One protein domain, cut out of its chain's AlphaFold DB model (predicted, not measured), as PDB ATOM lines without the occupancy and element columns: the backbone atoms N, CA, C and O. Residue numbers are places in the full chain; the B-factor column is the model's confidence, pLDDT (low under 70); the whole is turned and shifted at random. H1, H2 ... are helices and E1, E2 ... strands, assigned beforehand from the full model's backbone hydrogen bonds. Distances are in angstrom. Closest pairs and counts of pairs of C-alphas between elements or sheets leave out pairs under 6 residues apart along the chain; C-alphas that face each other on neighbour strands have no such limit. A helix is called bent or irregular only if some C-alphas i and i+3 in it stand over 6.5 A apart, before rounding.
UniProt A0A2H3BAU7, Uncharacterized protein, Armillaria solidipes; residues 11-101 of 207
ATOM      1  N   THR A  11       6.934   6.180 -34.226       73.75
ATOM      2  CA  THR A  11       7.983   5.221 -33.886       73.75
ATOM      3  C   THR A  11       9.124   5.847 -33.083       73.75
ATOM      4  O   THR A  11       9.785   5.148 -32.322       73.75
ATOM      5  N   GLU A  12       9.331   7.157 -33.208       80.31
ATOM      6  CA  GLU A  12      10.407   7.911 -32.559       80.31
ATOM      7  C   GLU A  12       9.973   8.503 -31.215       80.31
ATOM      8  O   GLU A  12      10.808   8.670 -30.330       80.31
ATOM      9  N   LEU A  13       8.669   8.754 -31.025       79.81
ATOM     10  CA  LEU A  13       8.132   9.388 -29.816       79.81
ATOM     11  C   LEU A  13       8.608   8.704 -28.536       79.81
ATOM     12  O   LEU A  13       9.113   9.379 -27.647       79.81
ATOM     13  N   PHE A  14       8.514   7.375 -28.446       83.81
ATOM     14  CA  PHE A  14       8.974   6.652 -27.257       83.81
ATOM     15  C   PHE A  14      10.413   7.040 -26.875       83.81
ATOM     16  O   PHE A  14      10.677   7.334 -25.714       83.81
ATOM     17  N   TRP A  15      11.319   7.109 -27.849       88.62
ATOM     18  CA  TRP A  15      12.738   7.375 -27.623       88.62
ATOM     19  C   TRP A  15      13.020   8.824 -27.233       88.62
ATOM     20  O   TRP A  15      13.757   9.053 -26.281       88.62
ATOM     21  N   ILE A  16      12.377   9.791 -27.896       86.19
ATOM     22  CA  ILE A  16      12.474  11.224 -27.554       86.19
ATOM     23  C   ILE A  16      12.062  11.446 -26.102       86.19
ATOM     24  O   ILE A  16      12.716  12.135 -25.327       86.19
ATOM     25  N   TRP A  17      10.974  10.800 -25.712       82.38
ATOM     26  CA  TRP A  17      10.406  10.925 -24.385       82.38
ATOM     27  C   TRP A  17      11.226  10.270 -23.283       82.38
ATOM     28  O   TRP A  17      11.224  10.733 -22.142       82.38
ATOM     29  N   HIS A  18      11.945   9.210 -23.629       89.88
ATOM     30  CA  HIS A  18      12.884   8.559 -22.729       89.88
ATOM     31  C   HIS A  18      14.288   9.149 -22.843       89.88
ATOM     32  O   HIS A  18      15.176   8.653 -22.163       89.88
ATOM     33  N   TYR A  19      14.506  10.200 -23.644       91.31
ATOM     34  CA  TYR A  19      15.835  10.759 -23.878       91.31
ATOM     35  C   TYR A  19      16.535  11.119 -22.563       91.31
ATOM     36  O   TYR A  19      17.640  10.640 -22.322       91.31
ATOM     37  N   GLN A  20      15.880  11.902 -21.695       90.81
ATOM     38  CA  GLN A  20      16.487  12.316 -20.424       90.81
ATOM     39  C   GLN A  20      16.707  11.119 -19.498       90.81
ATOM     40  O   GLN A  20      17.798  10.943 -18.979       90.81
ATOM     41  N   PHE A  21      15.707  10.241 -19.371       93.12
ATOM     42  CA  PHE A  21      15.816   9.020 -18.571       93.12
ATOM     43  C   PHE A  21      16.997   8.140 -19.012       93.12
ATOM     44  O   PHE A  21      17.772   7.677 -18.181       93.12
ATOM     45  N   LEU A  22      17.156   7.918 -20.318       95.44
ATOM     46  CA  LEU A  22      18.262   7.141 -20.875       95.44
ATOM     47  C   LEU A  22      19.598   7.848 -20.639       95.44
ATOM     48  O   LEU A  22      20.557   7.201 -20.225       95.44
ATOM     49  N   GLN A  23      19.649   9.168 -20.836       94.75
ATOM     50  CA  GLN A  23      20.847   9.968 -20.598       94.75
ATOM     51  C   GLN A  23      21.287   9.903 -19.130       94.75
ATOM     52  O   GLN A  23      22.467   9.665 -18.870       94.75
ATOM     53  N   ASP A  24      20.348  10.033 -18.190       94.75
ATOM     54  CA  ASP A  24      20.585   9.941 -16.745       94.75
ATOM     55  C   ASP A  24      21.096   8.550 -16.335       94.75
ATOM     56  O   ASP A  24      21.911   8.429 -15.423       94.75
ATOM     57  N   ASN A  25      20.682   7.499 -17.052       96.44
ATOM     58  CA  ASN A  25      21.186   6.131 -16.878       96.44
ATOM     59  C   ASN A  25      22.478   5.848 -17.671       96.44
ATOM     60  O   ASN A  25      22.972   4.725 -17.678       96.44
ATOM     61  N   GLY A  26      23.069   6.850 -18.327       96.94
ATOM     62  CA  GLY A  26      24.355   6.707 -19.008       96.94
ATOM     63  C   GLY A  26      24.270   6.310 -20.485       96.94
ATOM     64  O   GLY A  26      25.275   5.855 -21.037       96.94
ATOM     65  N   TYR A  27      23.121   6.494 -21.143       97.25
ATOM     66  CA  TYR A  27      22.886   6.161 -22.553       97.25
ATOM     67  C   TYR A  27      22.491   7.392 -23.356       97.25
ATOM     68  O   TYR A  27      21.408   7.953 -23.220       97.25
ATOM     69  N   GLN A  28      23.382   7.803 -24.247       96.12
ATOM     70  CA  GLN A  28      23.206   8.978 -25.080       96.12
ATOM     71  C   GLN A  28      22.598   8.582 -26.431       96.12
ATOM     72  O   GLN A  28      23.269   7.952 -27.249       96.12
ATOM     73  N   LEU A  29      21.349   8.981 -26.685       94.50
ATOM     74  CA  LEU A  29      20.729   8.872 -28.012       94.50
ATOM     75  C   LEU A  29      21.352   9.864 -29.006       94.50
ATOM     76  O   LEU A  29      22.036  10.816 -28.610       94.50
ATOM     77  N   ARG A  30      21.075   9.675 -30.301       90.38
ATOM     78  CA  ARG A  30      21.496  10.618 -31.350       90.38
ATOM     79  C   ARG A  30      20.941  12.030 -31.111       90.38
ATOM     80  O   ARG A  30      19.866  12.165 -30.519       90.38
ATOM     81  N   PRO A  31      21.615  13.085 -31.611       87.75
ATOM     82  CA  PRO A  31      21.200  14.471 -31.399       87.75
ATOM     83  C   PRO A  31      19.747  14.759 -31.777       87.75
ATOM     84  O   PRO A  31      19.089  15.479 -31.034       87.75
ATOM     85  N   LYS A  32      19.227  14.145 -32.850       84.75
ATOM     86  CA  LYS A  32      17.843  14.345 -33.295       84.75
ATOM     87  C   LYS A  32      16.784  13.951 -32.267       84.75
ATOM     88  O   LYS A  32      15.666  14.419 -32.353       84.75
ATOM     89  N   PHE A  33      17.107  13.117 -31.280       86.62
ATOM     90  CA  PHE A  33      16.159  12.743 -30.226       86.62
ATOM     91  C   PHE A  33      16.157  13.711 -29.038       86.62
ATOM     92  O   PHE A  33      15.381  13.516 -28.103       86.62
ATOM     93  N   ARG A  34      17.017  14.740 -29.046       84.19
ATOM     94  CA  ARG A  34      17.016  15.771 -28.004       84.19
ATOM     95  C   ARG A  34      15.744  16.618 -28.106       84.19
ATOM     96  O   ARG A  34      15.434  17.089 -29.200       84.19
ATOM     97  N   PRO A  35      15.038  16.873 -26.992       74.94
ATOM     98  CA  PRO A  35      13.814  17.679 -27.006       74.94
ATOM     99  C   PRO A  35      13.981  19.096 -27.577       74.94
ATOM    100  O   PRO A  35      13.033  19.655 -28.121       74.94
ATOM    101  N   ASP A  36      15.171  19.684 -27.450       76.25
ATOM    102  CA  ASP A  36      15.528  21.025 -27.923       76.25
ATOM    103  C   ASP A  36      16.230  21.030 -29.291       76.25
ATOM    104  O   ASP A  36      16.622  22.095 -29.781       76.25
ATOM    105  N   TRP A  37      16.385  19.863 -29.925       81.31
ATOM    106  CA  TRP A  37      17.047  19.760 -31.217       81.31
ATOM    107  C   TRP A  37      16.286  20.522 -32.296       81.31
ATOM    108  O   TRP A  37      15.059  20.453 -32.400       81.31
ATOM    109  N   LYS A  38      17.043  21.229 -33.132       78.50
ATOM    110  CA  LYS A  38      16.524  21.895 -34.318       78.50
ATOM    111  C   LYS A  38      17.371  21.501 -35.520       78.50
ATOM    112  O   LYS A  38      18.601  21.539 -35.415       78.50
ATOM    113  N   PRO A  39      16.739  21.179 -36.654       78.25
ATOM    114  CA  PRO A  39      17.466  20.935 -37.880       78.25
ATOM    115  C   PRO A  39      18.104  22.237 -38.368       78.25
ATOM    116  O   PRO A  39      17.573  23.327 -38.147       78.25
ATOM    117  N   ASN A  40      19.230  22.118 -39.066       79.31
ATOM    118  CA  ASN A  40      19.941  23.245 -39.676       79.31
ATOM    119  C   ASN A  40      19.974  23.137 -41.211       79.31
ATOM    120  O   ASN A  40      20.951  23.526 -41.849       79.31
ATOM    121  N   TRP A  41      18.934  22.539 -41.800       81.12
ATOM    122  CA  TRP A  41      18.823  22.346 -43.245       81.12
ATOM    123  C   TRP A  41      18.636  23.685 -43.956       81.12
ATOM    124  O   TRP A  41      17.874  24.537 -43.496       81.12
ATOM    125  N   LYS A  42      19.323  23.868 -45.085       81.75
ATOM    126  CA  LYS A  42      19.213  25.072 -45.921       81.75
ATOM    127  C   LYS A  42      18.564  24.776 -47.269       81.75
ATOM    128  O   LYS A  42      18.056  25.697 -47.904       81.75
ATOM    129  N   THR A  43      18.584  23.517 -47.694       82.38
ATOM    130  CA  THR A  43      18.099  23.041 -48.992       82.38
ATOM    131  C   THR A  43      17.292  21.749 -48.850       82.38
ATOM    132  O   THR A  43      17.376  21.070 -47.827       82.38
ATOM    133  N   ASP A  44      16.522  21.395 -49.881       76.31
ATOM    134  CA  ASP A  44      15.765  20.136 -49.916       76.31
ATOM    135  C   ASP A  44      16.691  18.908 -49.958       76.31
ATOM    136  O   ASP A  44      16.386  17.873 -49.359       76.31
ATOM    137  N   ASP A  45      17.860  19.039 -50.590       81.56
ATOM    138  CA  ASP A  45      18.889  18.000 -50.593       81.56
ATOM    139  C   ASP A  45      19.441  17.756 -49.182       81.56
ATOM    140  O   ASP A  45      19.620  16.600 -48.790       81.56
ATOM    141  N   ASP A  46      19.621  18.807 -48.371       78.81
ATOM    142  CA  ASP A  46      20.052  18.653 -46.973       78.81
ATOM    143  C   ASP A  46      19.068  17.797 -46.165       78.81
ATOM    144  O   ASP A  46      19.488  17.094 -45.249       78.81
ATOM    145  N   ILE A  47      17.771  17.845 -46.493       76.94
ATOM    146  CA  ILE A  47      16.727  17.046 -45.837       76.94
ATOM    147  C   ILE A  47      16.773  15.605 -46.341       76.94
ATOM    148  O   ILE A  47      16.716  14.669 -45.540       76.94
ATOM    149  N   LEU A  48      16.870  15.402 -47.656       75.88
ATOM    150  CA  LEU A  48      16.857  14.066 -48.253       75.88
ATOM    151  C   LEU A  48      18.045  13.223 -47.769       75.88
ATOM    152  O   LEU A  48      17.881  12.042 -47.454       75.88
ATOM    153  N   TRP A  49      19.209  13.854 -47.629       78.44
ATOM    154  CA  TRP A  49      20.449  13.235 -47.157       78.44
ATOM    155  C   TRP A  49      20.654  13.334 -45.636       78.44
ATOM    156  O   TRP A  49      21.758  13.103 -45.142       78.44
ATOM    157  N   SER A  50      19.600  13.660 -44.884       78.38
ATOM    158  CA  SER A  50      19.636  13.757 -43.422       78.38
ATOM    159  C   SER A  50      19.345  12.426 -42.717       78.38
ATOM    160  O   SER A  50      18.757  11.506 -43.284       78.38
ATOM    161  N   GLU A  51      19.691  12.318 -41.432       74.62
ATOM    162  CA  GLU A  51      19.305  11.152 -40.622       74.62
ATOM    163  C   GLU A  51      17.792  11.095 -40.337       74.62
ATOM    164  O   GLU A  51      17.262  10.074 -39.885       74.62
ATOM    165  N   GLU A  52      17.077  12.194 -40.559       74.31
ATOM    166  CA  GLU A  52      15.637  12.331 -40.369       74.31
ATOM    167  C   GLU A  52      14.839  11.745 -41.543       74.31
ATOM    168  O   GLU A  52      13.671  11.362 -41.377       74.31
ATOM    169  N   SER A  53      15.465  11.617 -42.718       72.50
ATOM    170  CA  SER A  53      14.871  10.905 -43.852       72.50
ATOM    171  C   SER A  53      14.852   9.388 -43.618       72.50
ATOM    172  O   SER A  53      13.931   8.704 -44.080       72.50
ATOM    173  N   LEU A  54      15.786   8.868 -42.812       75.38
ATOM    174  CA  LEU A  54      15.900   7.446 -42.498       75.38
ATOM    175  C   LEU A  54      14.702   6.933 -41.690       75.38
ATOM    176  O   LEU A  54      14.242   7.544 -40.724       75.38
ATOM    177  N   ILE A  55      14.213   5.752 -42.073       70.19
ATOM    178  CA  ILE A  55      13.105   5.072 -41.402       70.19
ATOM    179  C   ILE A  55      13.665   3.892 -40.617       70.19
ATOM    180  O   ILE A  55      14.254   2.981 -41.197       70.19
ATOM    181  N   TYR A  56      13.440   3.871 -39.305       75.12
ATOM    182  CA  TYR A  56      13.715   2.678 -38.509       75.12
ATOM    183  C   TYR A  56      12.713   1.584 -38.880       75.12
ATOM    184  O   TYR A  56      11.505   1.751 -38.699       75.12
ATOM    185  N   SER A  57      13.218   0.461 -39.390       75.56
ATOM    186  CA  SER A  57      12.400  -0.695 -39.775       75.56
ATOM    187  C   SER A  57      11.705  -1.346 -38.575       75.56
ATOM    188  O   SER A  57      10.609  -1.883 -38.718       75.56
ATOM    189  N   ASN A  58      12.311  -1.263 -37.384       84.50
ATOM    190  CA  ASN A  58      11.736  -1.760 -36.141       84.50
ATOM    191  C   ASN A  58      11.602  -0.630 -35.102       84.50
ATOM    192  O   ASN A  58      12.614  -0.151 -34.593       84.50
ATOM    193  N   PRO A  59      10.375  -0.228 -34.720       83.62
ATOM    194  CA  PRO A  59      10.145   0.855 -33.763       83.62
ATOM    195  C   PRO A  59      10.519   0.510 -32.314       83.62
ATOM    196  O   PRO A  59      10.492   1.385 -31.443       83.62
ATOM    197  N   SER A  60      10.811  -0.760 -32.026       87.94
ATOM    198  CA  SER A  60      11.283  -1.208 -30.716       87.94
ATOM    199  C   SER A  60      12.804  -1.199 -30.590       87.94
ATOM    200  O   SER A  60      13.296  -1.423 -29.492       87.94
ATOM    201  N   ILE A  61      13.547  -0.908 -31.659       91.38
ATOM    202  CA  ILE A  61      15.012  -0.893 -31.649       91.38
ATOM    203  C   ILE A  61      15.523   0.534 -31.837       91.38
ATOM    204  O   ILE A  61      15.001   1.281 -32.663       91.38
ATOM    205  N   MET A  62      16.557   0.901 -31.081       92.69
ATOM    206  CA  MET A  62      17.240   2.189 -31.189       92.69
ATOM    207  C   MET A  62      18.725   2.033 -30.897       92.69
ATOM    208  O   MET A  62      19.102   1.239 -30.044       92.69
ATOM    209  N   ASP A  63      19.578   2.797 -31.562       92.69
ATOM    210  CA  ASP A  63      20.993   2.870 -31.212       92.69
ATOM    211  C   ASP A  63      21.271   3.985 -30.193       92.69
ATOM    212  O   ASP A  63      20.611   5.026 -30.159       92.69
ATOM    213  N   ALA A  64      22.268   3.756 -29.346       95.56
ATOM    214  CA  ALA A  64      22.732   4.715 -28.357       95.56
ATOM    215  C   ALA A  64      24.241   4.588 -28.151       95.56
ATOM    216  O   ALA A  64      24.845   3.547 -28.397       95.56
ATOM    217  N   THR A  65      24.859   5.643 -27.636       97.12
ATOM    218  CA  THR A  65      26.235   5.595 -27.145       97.12
ATOM    219  C   THR A  65      26.219   5.442 -25.633       97.12
ATOM    220  O   THR A  65      25.708   6.314 -24.926       97.12
ATOM    221  N   ARG A  66      26.812   4.368 -25.108       96.81
ATOM    222  CA  ARG A  66      27.019   4.228 -23.666       96.81
ATOM    223  C   ARG A  66      28.089   5.214 -23.210       96.81
ATOM    224  O   ARG A  66      29.226   5.185 -23.673       96.81
ATOM    225  N   ILE A  67      27.735   6.101 -22.290       97.00
ATOM    226  CA  ILE A  67      28.555   7.254 -21.912       97.00
ATOM    227  C   ILE A  67      29.855   6.820 -21.231       97.00
ATOM    228  O   ILE A  67      30.894   7.426 -21.507       97.00
ATOM    229  N   LYS A  68      29.804   5.770 -20.394       96.69
ATOM    230  CA  LYS A  68      30.931   5.342 -19.546       96.69
ATOM    231  C   LYS A  68      32.171   4.917 -20.337       96.69
ATOM    232  O   LYS A  68      33.282   5.159 -19.892       96.69
ATOM    233  N   ASP A  69      31.981   4.273 -21.486       95.62
ATOM    234  CA  ASP A  69      33.061   3.671 -22.277       95.62
ATOM    235  C   ASP A  69      32.951   3.956 -23.780       95.62
ATOM    236  O   ASP A  69      33.683   3.374 -24.575       95.62
ATOM    237  N   LYS A  70      32.039   4.854 -24.168       95.69
ATOM    238  CA  LYS A  70      31.822   5.321 -25.546       95.69
ATOM    239  C   LYS A  70      31.475   4.217 -26.547       95.69
ATOM    240  O   LYS A  70      31.582   4.435 -27.751       95.69
ATOM    241  N   LYS A  71      31.023   3.051 -26.080       94.88
ATOM    242  CA  LYS A  71      30.590   1.972 -26.971       94.88
ATOM    243  C   LYS A  71      29.236   2.288 -27.590       94.88
ATOM    244  O   LYS A  71      28.318   2.731 -26.896       94.88
ATOM    245  N   LEU A  72      29.110   1.996 -28.882       95.25
ATOM    246  CA  LEU A  72      27.818   1.934 -29.548       95.25
ATOM    247  C   LEU A  72      27.065   0.703 -29.035       95.25
ATOM    248  O   LEU A  72      27.617  -0.396 -28.979       95.25
ATOM    249  N   VAL A  73      25.818   0.905 -28.633       95.56
ATOM    250  CA  VAL A  73      24.936  -0.138 -28.117       95.56
ATOM    251  C   VAL A  73      23.577  -0.052 -28.793       95.56
ATOM    252  O   VAL A  73      23.176   0.999 -29.295       95.56
ATOM    253  N   THR A  74      22.854  -1.164 -28.757       95.06
ATOM    254  CA  THR A  74      21.471  -1.243 -29.213       95.06
ATOM    255  C   THR A  74      20.553  -1.316 -28.001       95.06
ATOM    256  O   THR A  74      20.712  -2.179 -27.142       95.06
ATOM    257  N   LEU A  75      19.582  -0.415 -27.944       95.19
ATOM    258  CA  LEU A  75      18.472  -0.422 -27.006       95.19
ATOM    259  C   LEU A  75      17.296  -1.178 -27.627       95.19
ATOM    260  O   LEU A  75      16.919  -0.927 -28.774       95.19
ATOM    261  N   ASN A  76      16.696  -2.076 -26.850       94.19
ATOM    262  CA  ASN A  76      15.493  -2.805 -27.237       94.19
ATOM    263  C   ASN A  76      14.359  -2.507 -26.249       94.19
ATOM    264  O   ASN A  76      14.468  -2.782 -25.054       94.19
ATOM    265  N   LYS A  77      13.261  -1.940 -26.749       91.62
ATOM    266  CA  LYS A  77      12.037  -1.694 -25.988       91.62
ATOM    267  C   LYS A  77      11.207  -2.973 -25.926       91.62
ATOM    268  O   LYS A  77      10.548  -3.343 -26.899       91.62
ATOM    269  N   VAL A  78      11.137  -3.558 -24.736       89.44
ATOM    270  CA  VAL A  78      10.364  -4.774 -24.466       89.44
ATOM    271  C   VAL A  78       9.096  -4.447 -23.678       89.44
ATOM    272  O   VAL A  78       9.125  -3.729 -22.680       89.44
ATOM    273  N   SER A  79       7.962  -5.003 -24.111       84.62
ATOM    274  CA  SER A  79       6.718  -4.953 -23.340       84.62
ATOM    275  C   SER A  79       6.596  -6.208 -22.485       84.62
ATOM    276  O   SER A  79       6.190  -7.254 -22.987       84.62
ATOM    277  N   ARG A  80       6.862  -6.098 -21.176       81.06
ATOM    278  CA  ARG A  80       6.688  -7.216 -20.221       81.06
ATOM    279  C   ARG A  80       5.254  -7.738 -20.166       81.06
ATOM    280  O   ARG A  80       5.001  -8.855 -19.747       81.06
ATOM    281  N   THR A  81       4.287  -6.939 -20.592       74.19
ATOM    282  CA  THR A  81       2.886  -7.352 -20.578       74.19
ATOM    283  C   THR A  81       2.502  -8.165 -21.817       74.19
ATOM    284  O   THR A  81       1.527  -8.917 -21.772       74.19
ATOM    285  N   ARG A  82       3.219  -7.995 -22.938       75.19
ATOM    286  CA  ARG A  82       3.049  -8.786 -24.169       75.19
ATOM    287  C   ARG A  82       3.999  -9.982 -24.201       75.19
ATOM    288  O   ARG A  82       3.620 -11.038 -24.691       75.19
ATOM    289  N   PHE A  83       5.196  -9.809 -23.654       84.56
ATOM    290  CA  PHE A  83       6.268 -10.795 -23.627       84.56
ATOM    291  C   PHE A  83       6.818 -10.922 -22.192       84.56
ATOM    292  O   PHE A  83       7.885 -10.392 -21.878       84.56
ATOM    293  N   PRO A  84       6.074 -11.583 -21.284       86.38
ATOM    294  CA  PRO A  84       6.393 -11.607 -19.851       86.38
ATOM    295  C   PRO A  84       7.733 -12.252 -19.513       86.38
ATOM    296  O   PRO A  84       8.358 -11.846 -18.539       86.38
ATOM    297  N   TYR A  85       8.188 -13.190 -20.341       90.75
ATOM    298  CA  TYR A  85       9.416 -13.952 -20.117       90.75
ATOM    299  C   TYR A  85      10.593 -13.490 -20.985       90.75
ATOM    300  O   TYR A  85      11.683 -14.027 -20.850       90.75
ATOM    301  N   GLU A  86      10.405 -12.524 -21.895       92.00
ATOM    302  CA  GLU A  86      11.445 -12.149 -22.870       92.00
ATOM    303  C   GLU A  86      12.708 -11.623 -22.188       92.00
ATOM    304  O   GLU A  86      13.807 -12.036 -22.542       92.00
ATOM    305  N   VAL A  87      12.556 -10.772 -21.170       91.81
ATOM    306  CA  VAL A  87      13.693 -10.235 -20.406       91.81
ATOM    307  C   VAL A  87      14.435 -11.352 -19.669       91.81
ATOM    308  O   VAL A  87      15.658 -11.427 -19.751       91.81
ATOM    309  N   ASP A  88      13.703 -12.241 -18.995       92.12
ATOM    310  CA  ASP A  88      14.295 -13.318 -18.195       92.12
ATOM    311  C   ASP A  88      15.044 -14.323 -19.086       92.12
ATOM    312  O   ASP A  88      16.172 -14.714 -18.785       92.12
ATOM    313  N   LEU A  89      14.457 -14.683 -20.232       91.75
ATOM    314  CA  LEU A  89      15.083 -15.556 -21.225       91.75
ATOM    315  C   LEU A  89      16.308 -14.910 -21.879       91.75
ATOM    316  O   LEU A  89      17.290 -15.599 -22.146       91.75
ATOM    317  N   ALA A  90      16.270 -13.600 -22.130       92.12
ATOM    318  CA  ALA A  90      17.390 -12.884 -22.730       92.12
ATOM    319  C   ALA A  90      18.570 -12.736 -21.752       92.12
ATOM    320  O   ALA A  90      19.723 -12.761 -22.178       92.12
ATOM    321  N   LEU A  91      18.299 -12.625 -20.445       93.25
ATOM    322  CA  LEU A  91      19.323 -12.575 -19.396       93.25
ATOM    323  C   LEU A  91      19.898 -13.948 -19.039       93.25
ATOM    324  O   LEU A  91      21.051 -14.020 -18.617       93.25
ATOM    325  N   PHE A  92      19.141 -15.028 -19.225       91.12
ATOM    326  CA  PHE A  92      19.565 -16.390 -18.889       91.12
ATOM    327  C   PHE A  92      20.985 -16.769 -19.372       91.12
ATOM    328  O   PHE A  92      21.770 -17.244 -18.552       91.12
ATOM    329  N   PRO A  93      21.389 -16.528 -20.638       92.44
ATOM    330  CA  PRO A  93      22.731 -16.881 -21.107       92.44
ATOM    331  C   PRO A  93      23.832 -15.901 -20.661       92.44
ATOM    332  O   PRO A  93      24.982 -16.073 -21.053       92.44
ATOM    333  N   THR A  94      23.520 -14.849 -19.897       90.75
ATOM    334  CA  THR A  94      24.471 -13.757 -19.602       90.75
ATOM    335  C   THR A  94      25.226 -13.914 -18.280       90.75
ATOM    336  O   THR A  94      26.167 -13.165 -18.032       90.75
ATOM    337  N   SER A  95      24.860 -14.891 -17.445       87.62
ATOM    338  CA  SER A  95      25.517 -15.166 -16.161       87.62
ATOM    339  C   SER A  95      26.452 -16.384 -16.220       87.62
ATOM    340  O   SER A  95      26.096 -17.377 -16.864       87.62
ATOM    341  N   PRO A  96      27.590 -16.384 -15.499       87.62
ATOM    342  CA  PRO A  96      28.424 -17.575 -15.358       87.62
ATOM    343  C   PRO A  96      27.646 -18.763 -14.760       87.62
ATOM    344  O   PRO A  96      26.765 -18.553 -13.922       87.62
ATOM    345  N   PRO A  97      27.952 -20.012 -15.157       93.38
ATOM    346  CA  PRO A  97      29.016 -20.402 -16.089       93.38
ATOM    347  C   PRO A  97      28.632 -20.263 -17.574       93.38
ATOM    348  O   PRO A  97      29.479 -20.455 -18.437       93.38
ATOM    349  N   LEU A  98      27.371 -19.936 -17.890       93.38
ATOM    350  CA  LEU A  98      26.871 -19.896 -19.271       93.38
ATOM    351  C   LEU A  98      27.534 -18.790 -20.096       93.38
ATOM    352  O   LEU A  98      27.824 -19.004 -21.269       93.38
ATOM    353  N   SER A  99      27.812 -17.630 -19.495       92.19
ATOM    354  CA  SER A  99      28.524 -16.527 -20.162       92.19
ATOM    355  C   SER A  99      29.933 -16.897 -20.628       92.19
ATOM    356  O   SER A  99      30.435 -16.290 -21.569       92.19
ATOM    357  N   ASP A 100      30.556 -17.875 -19.966       93.25
ATOM    358  CA  ASP A 100      31.949 -18.265 -20.191       93.25
ATOM    359  C   ASP A 100      32.060 -19.476 -21.134       93.25
ATOM    360  O   ASP A 100      33.163 -19.856 -21.531       93.25
ATOM    361  N   ASP A 101      30.929 -20.089 -21.509       95.00
ATOM    362  CA  ASP A 101      30.903 -21.179 -22.480       95.00
ATOM    363  C   ASP A 101      31.299 -20.635 -23.865       95.00
ATOM    364  O   ASP A 101      30.609 -19.767 -24.404       95.00
TER     365      ASP A 101
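This is residues 11 to 101 of the 207 residues of an uncharacterized protein of Armillaria solidipes (UniProt A0A2H3BAU7). A small two-stranded hairpin, E1 and E2, lies in the middle of a loose, elongated shape, with H1 and H2 by its E1 side, H3 far out at one end on a wide loop of residues 25 to 60, and H4 toward the other end. Residues 94 to 100 stick out there, and the short stretch 27 to 28 is paired with E1. The printed part has 91 residues, with four named helices and two named strands in the order H1, H2, H3, E1, E2, H4; the sheet, E1 - E2, is antiparallel. The class is mixed, helices and strands, with 38 residues in named elements, under half of the printed part. The whole is loose, with a radius of gyration of the C-alphas of 16.6 A and spans of 55 by 32 by 24 A.

E1 is residues 61 to 66, 15.3 A from first to last C-alpha, beginning at C-alpha 61 (15.012, -0.893, -31.649). E2 is residues 72 to 76, 13.4 A. H1, residues 11 to 17, is 11.3 A long and begins at C-alpha 11 (7.983, 5.221, -33.886). H2 is residues 19 to 24, 8.6 A, and H3 is residues 44 to 48, 6.4 A. H4, residues 86 to 94, is 13.5 A long and ends at C-alpha 94 (24.471, -13.757, -19.602). H1 and H4 are irregular, but only just: C-alphas 11 and 14 are 6.9 A apart, and so are C-alphas 90 and 93.

E1 and E2 form a hairpin, antiparallel at 141 degrees between their directions. C-alphas 63 and 74 face each other at 4.6 A; N 75 and O 62, at 2.7 A, and N 64 and O 73, at 2.9 A, are within hydrogen-bond range. Residues 27 to 28 form a short antiparallel pairing with residues 65 to 66 of E1. H2 and E1 are near each other, with 5 pairs of C-alphas within 10 A. H1 and E1 have 1 pair of C-alphas within 8 A, the closest, Trp 15 and Met 62, at 7.7 A. H1 and H2 meet only through their link. H3 is apart from H1, H2, E2 and H4, and H4 is apart from E1. Every O i to N i+4 pair is within hydrogen-bond range in H2 and H3, against 2 of 3 in H1 and 3 of 5 in H4.

The two C-alphas farthest apart, those of Thr 43 and Pro 97, are 55.6 A apart. The printed part has no cut. The links H2 to H3, 19 residues, and H3 to E1, 12 residues, are long. Residues 94 to 100, of which 94 belongs to H4, stand free. The mean pLDDT of the printed part is 87.1, and no printed residue is under 70; H3 has a mean of 78.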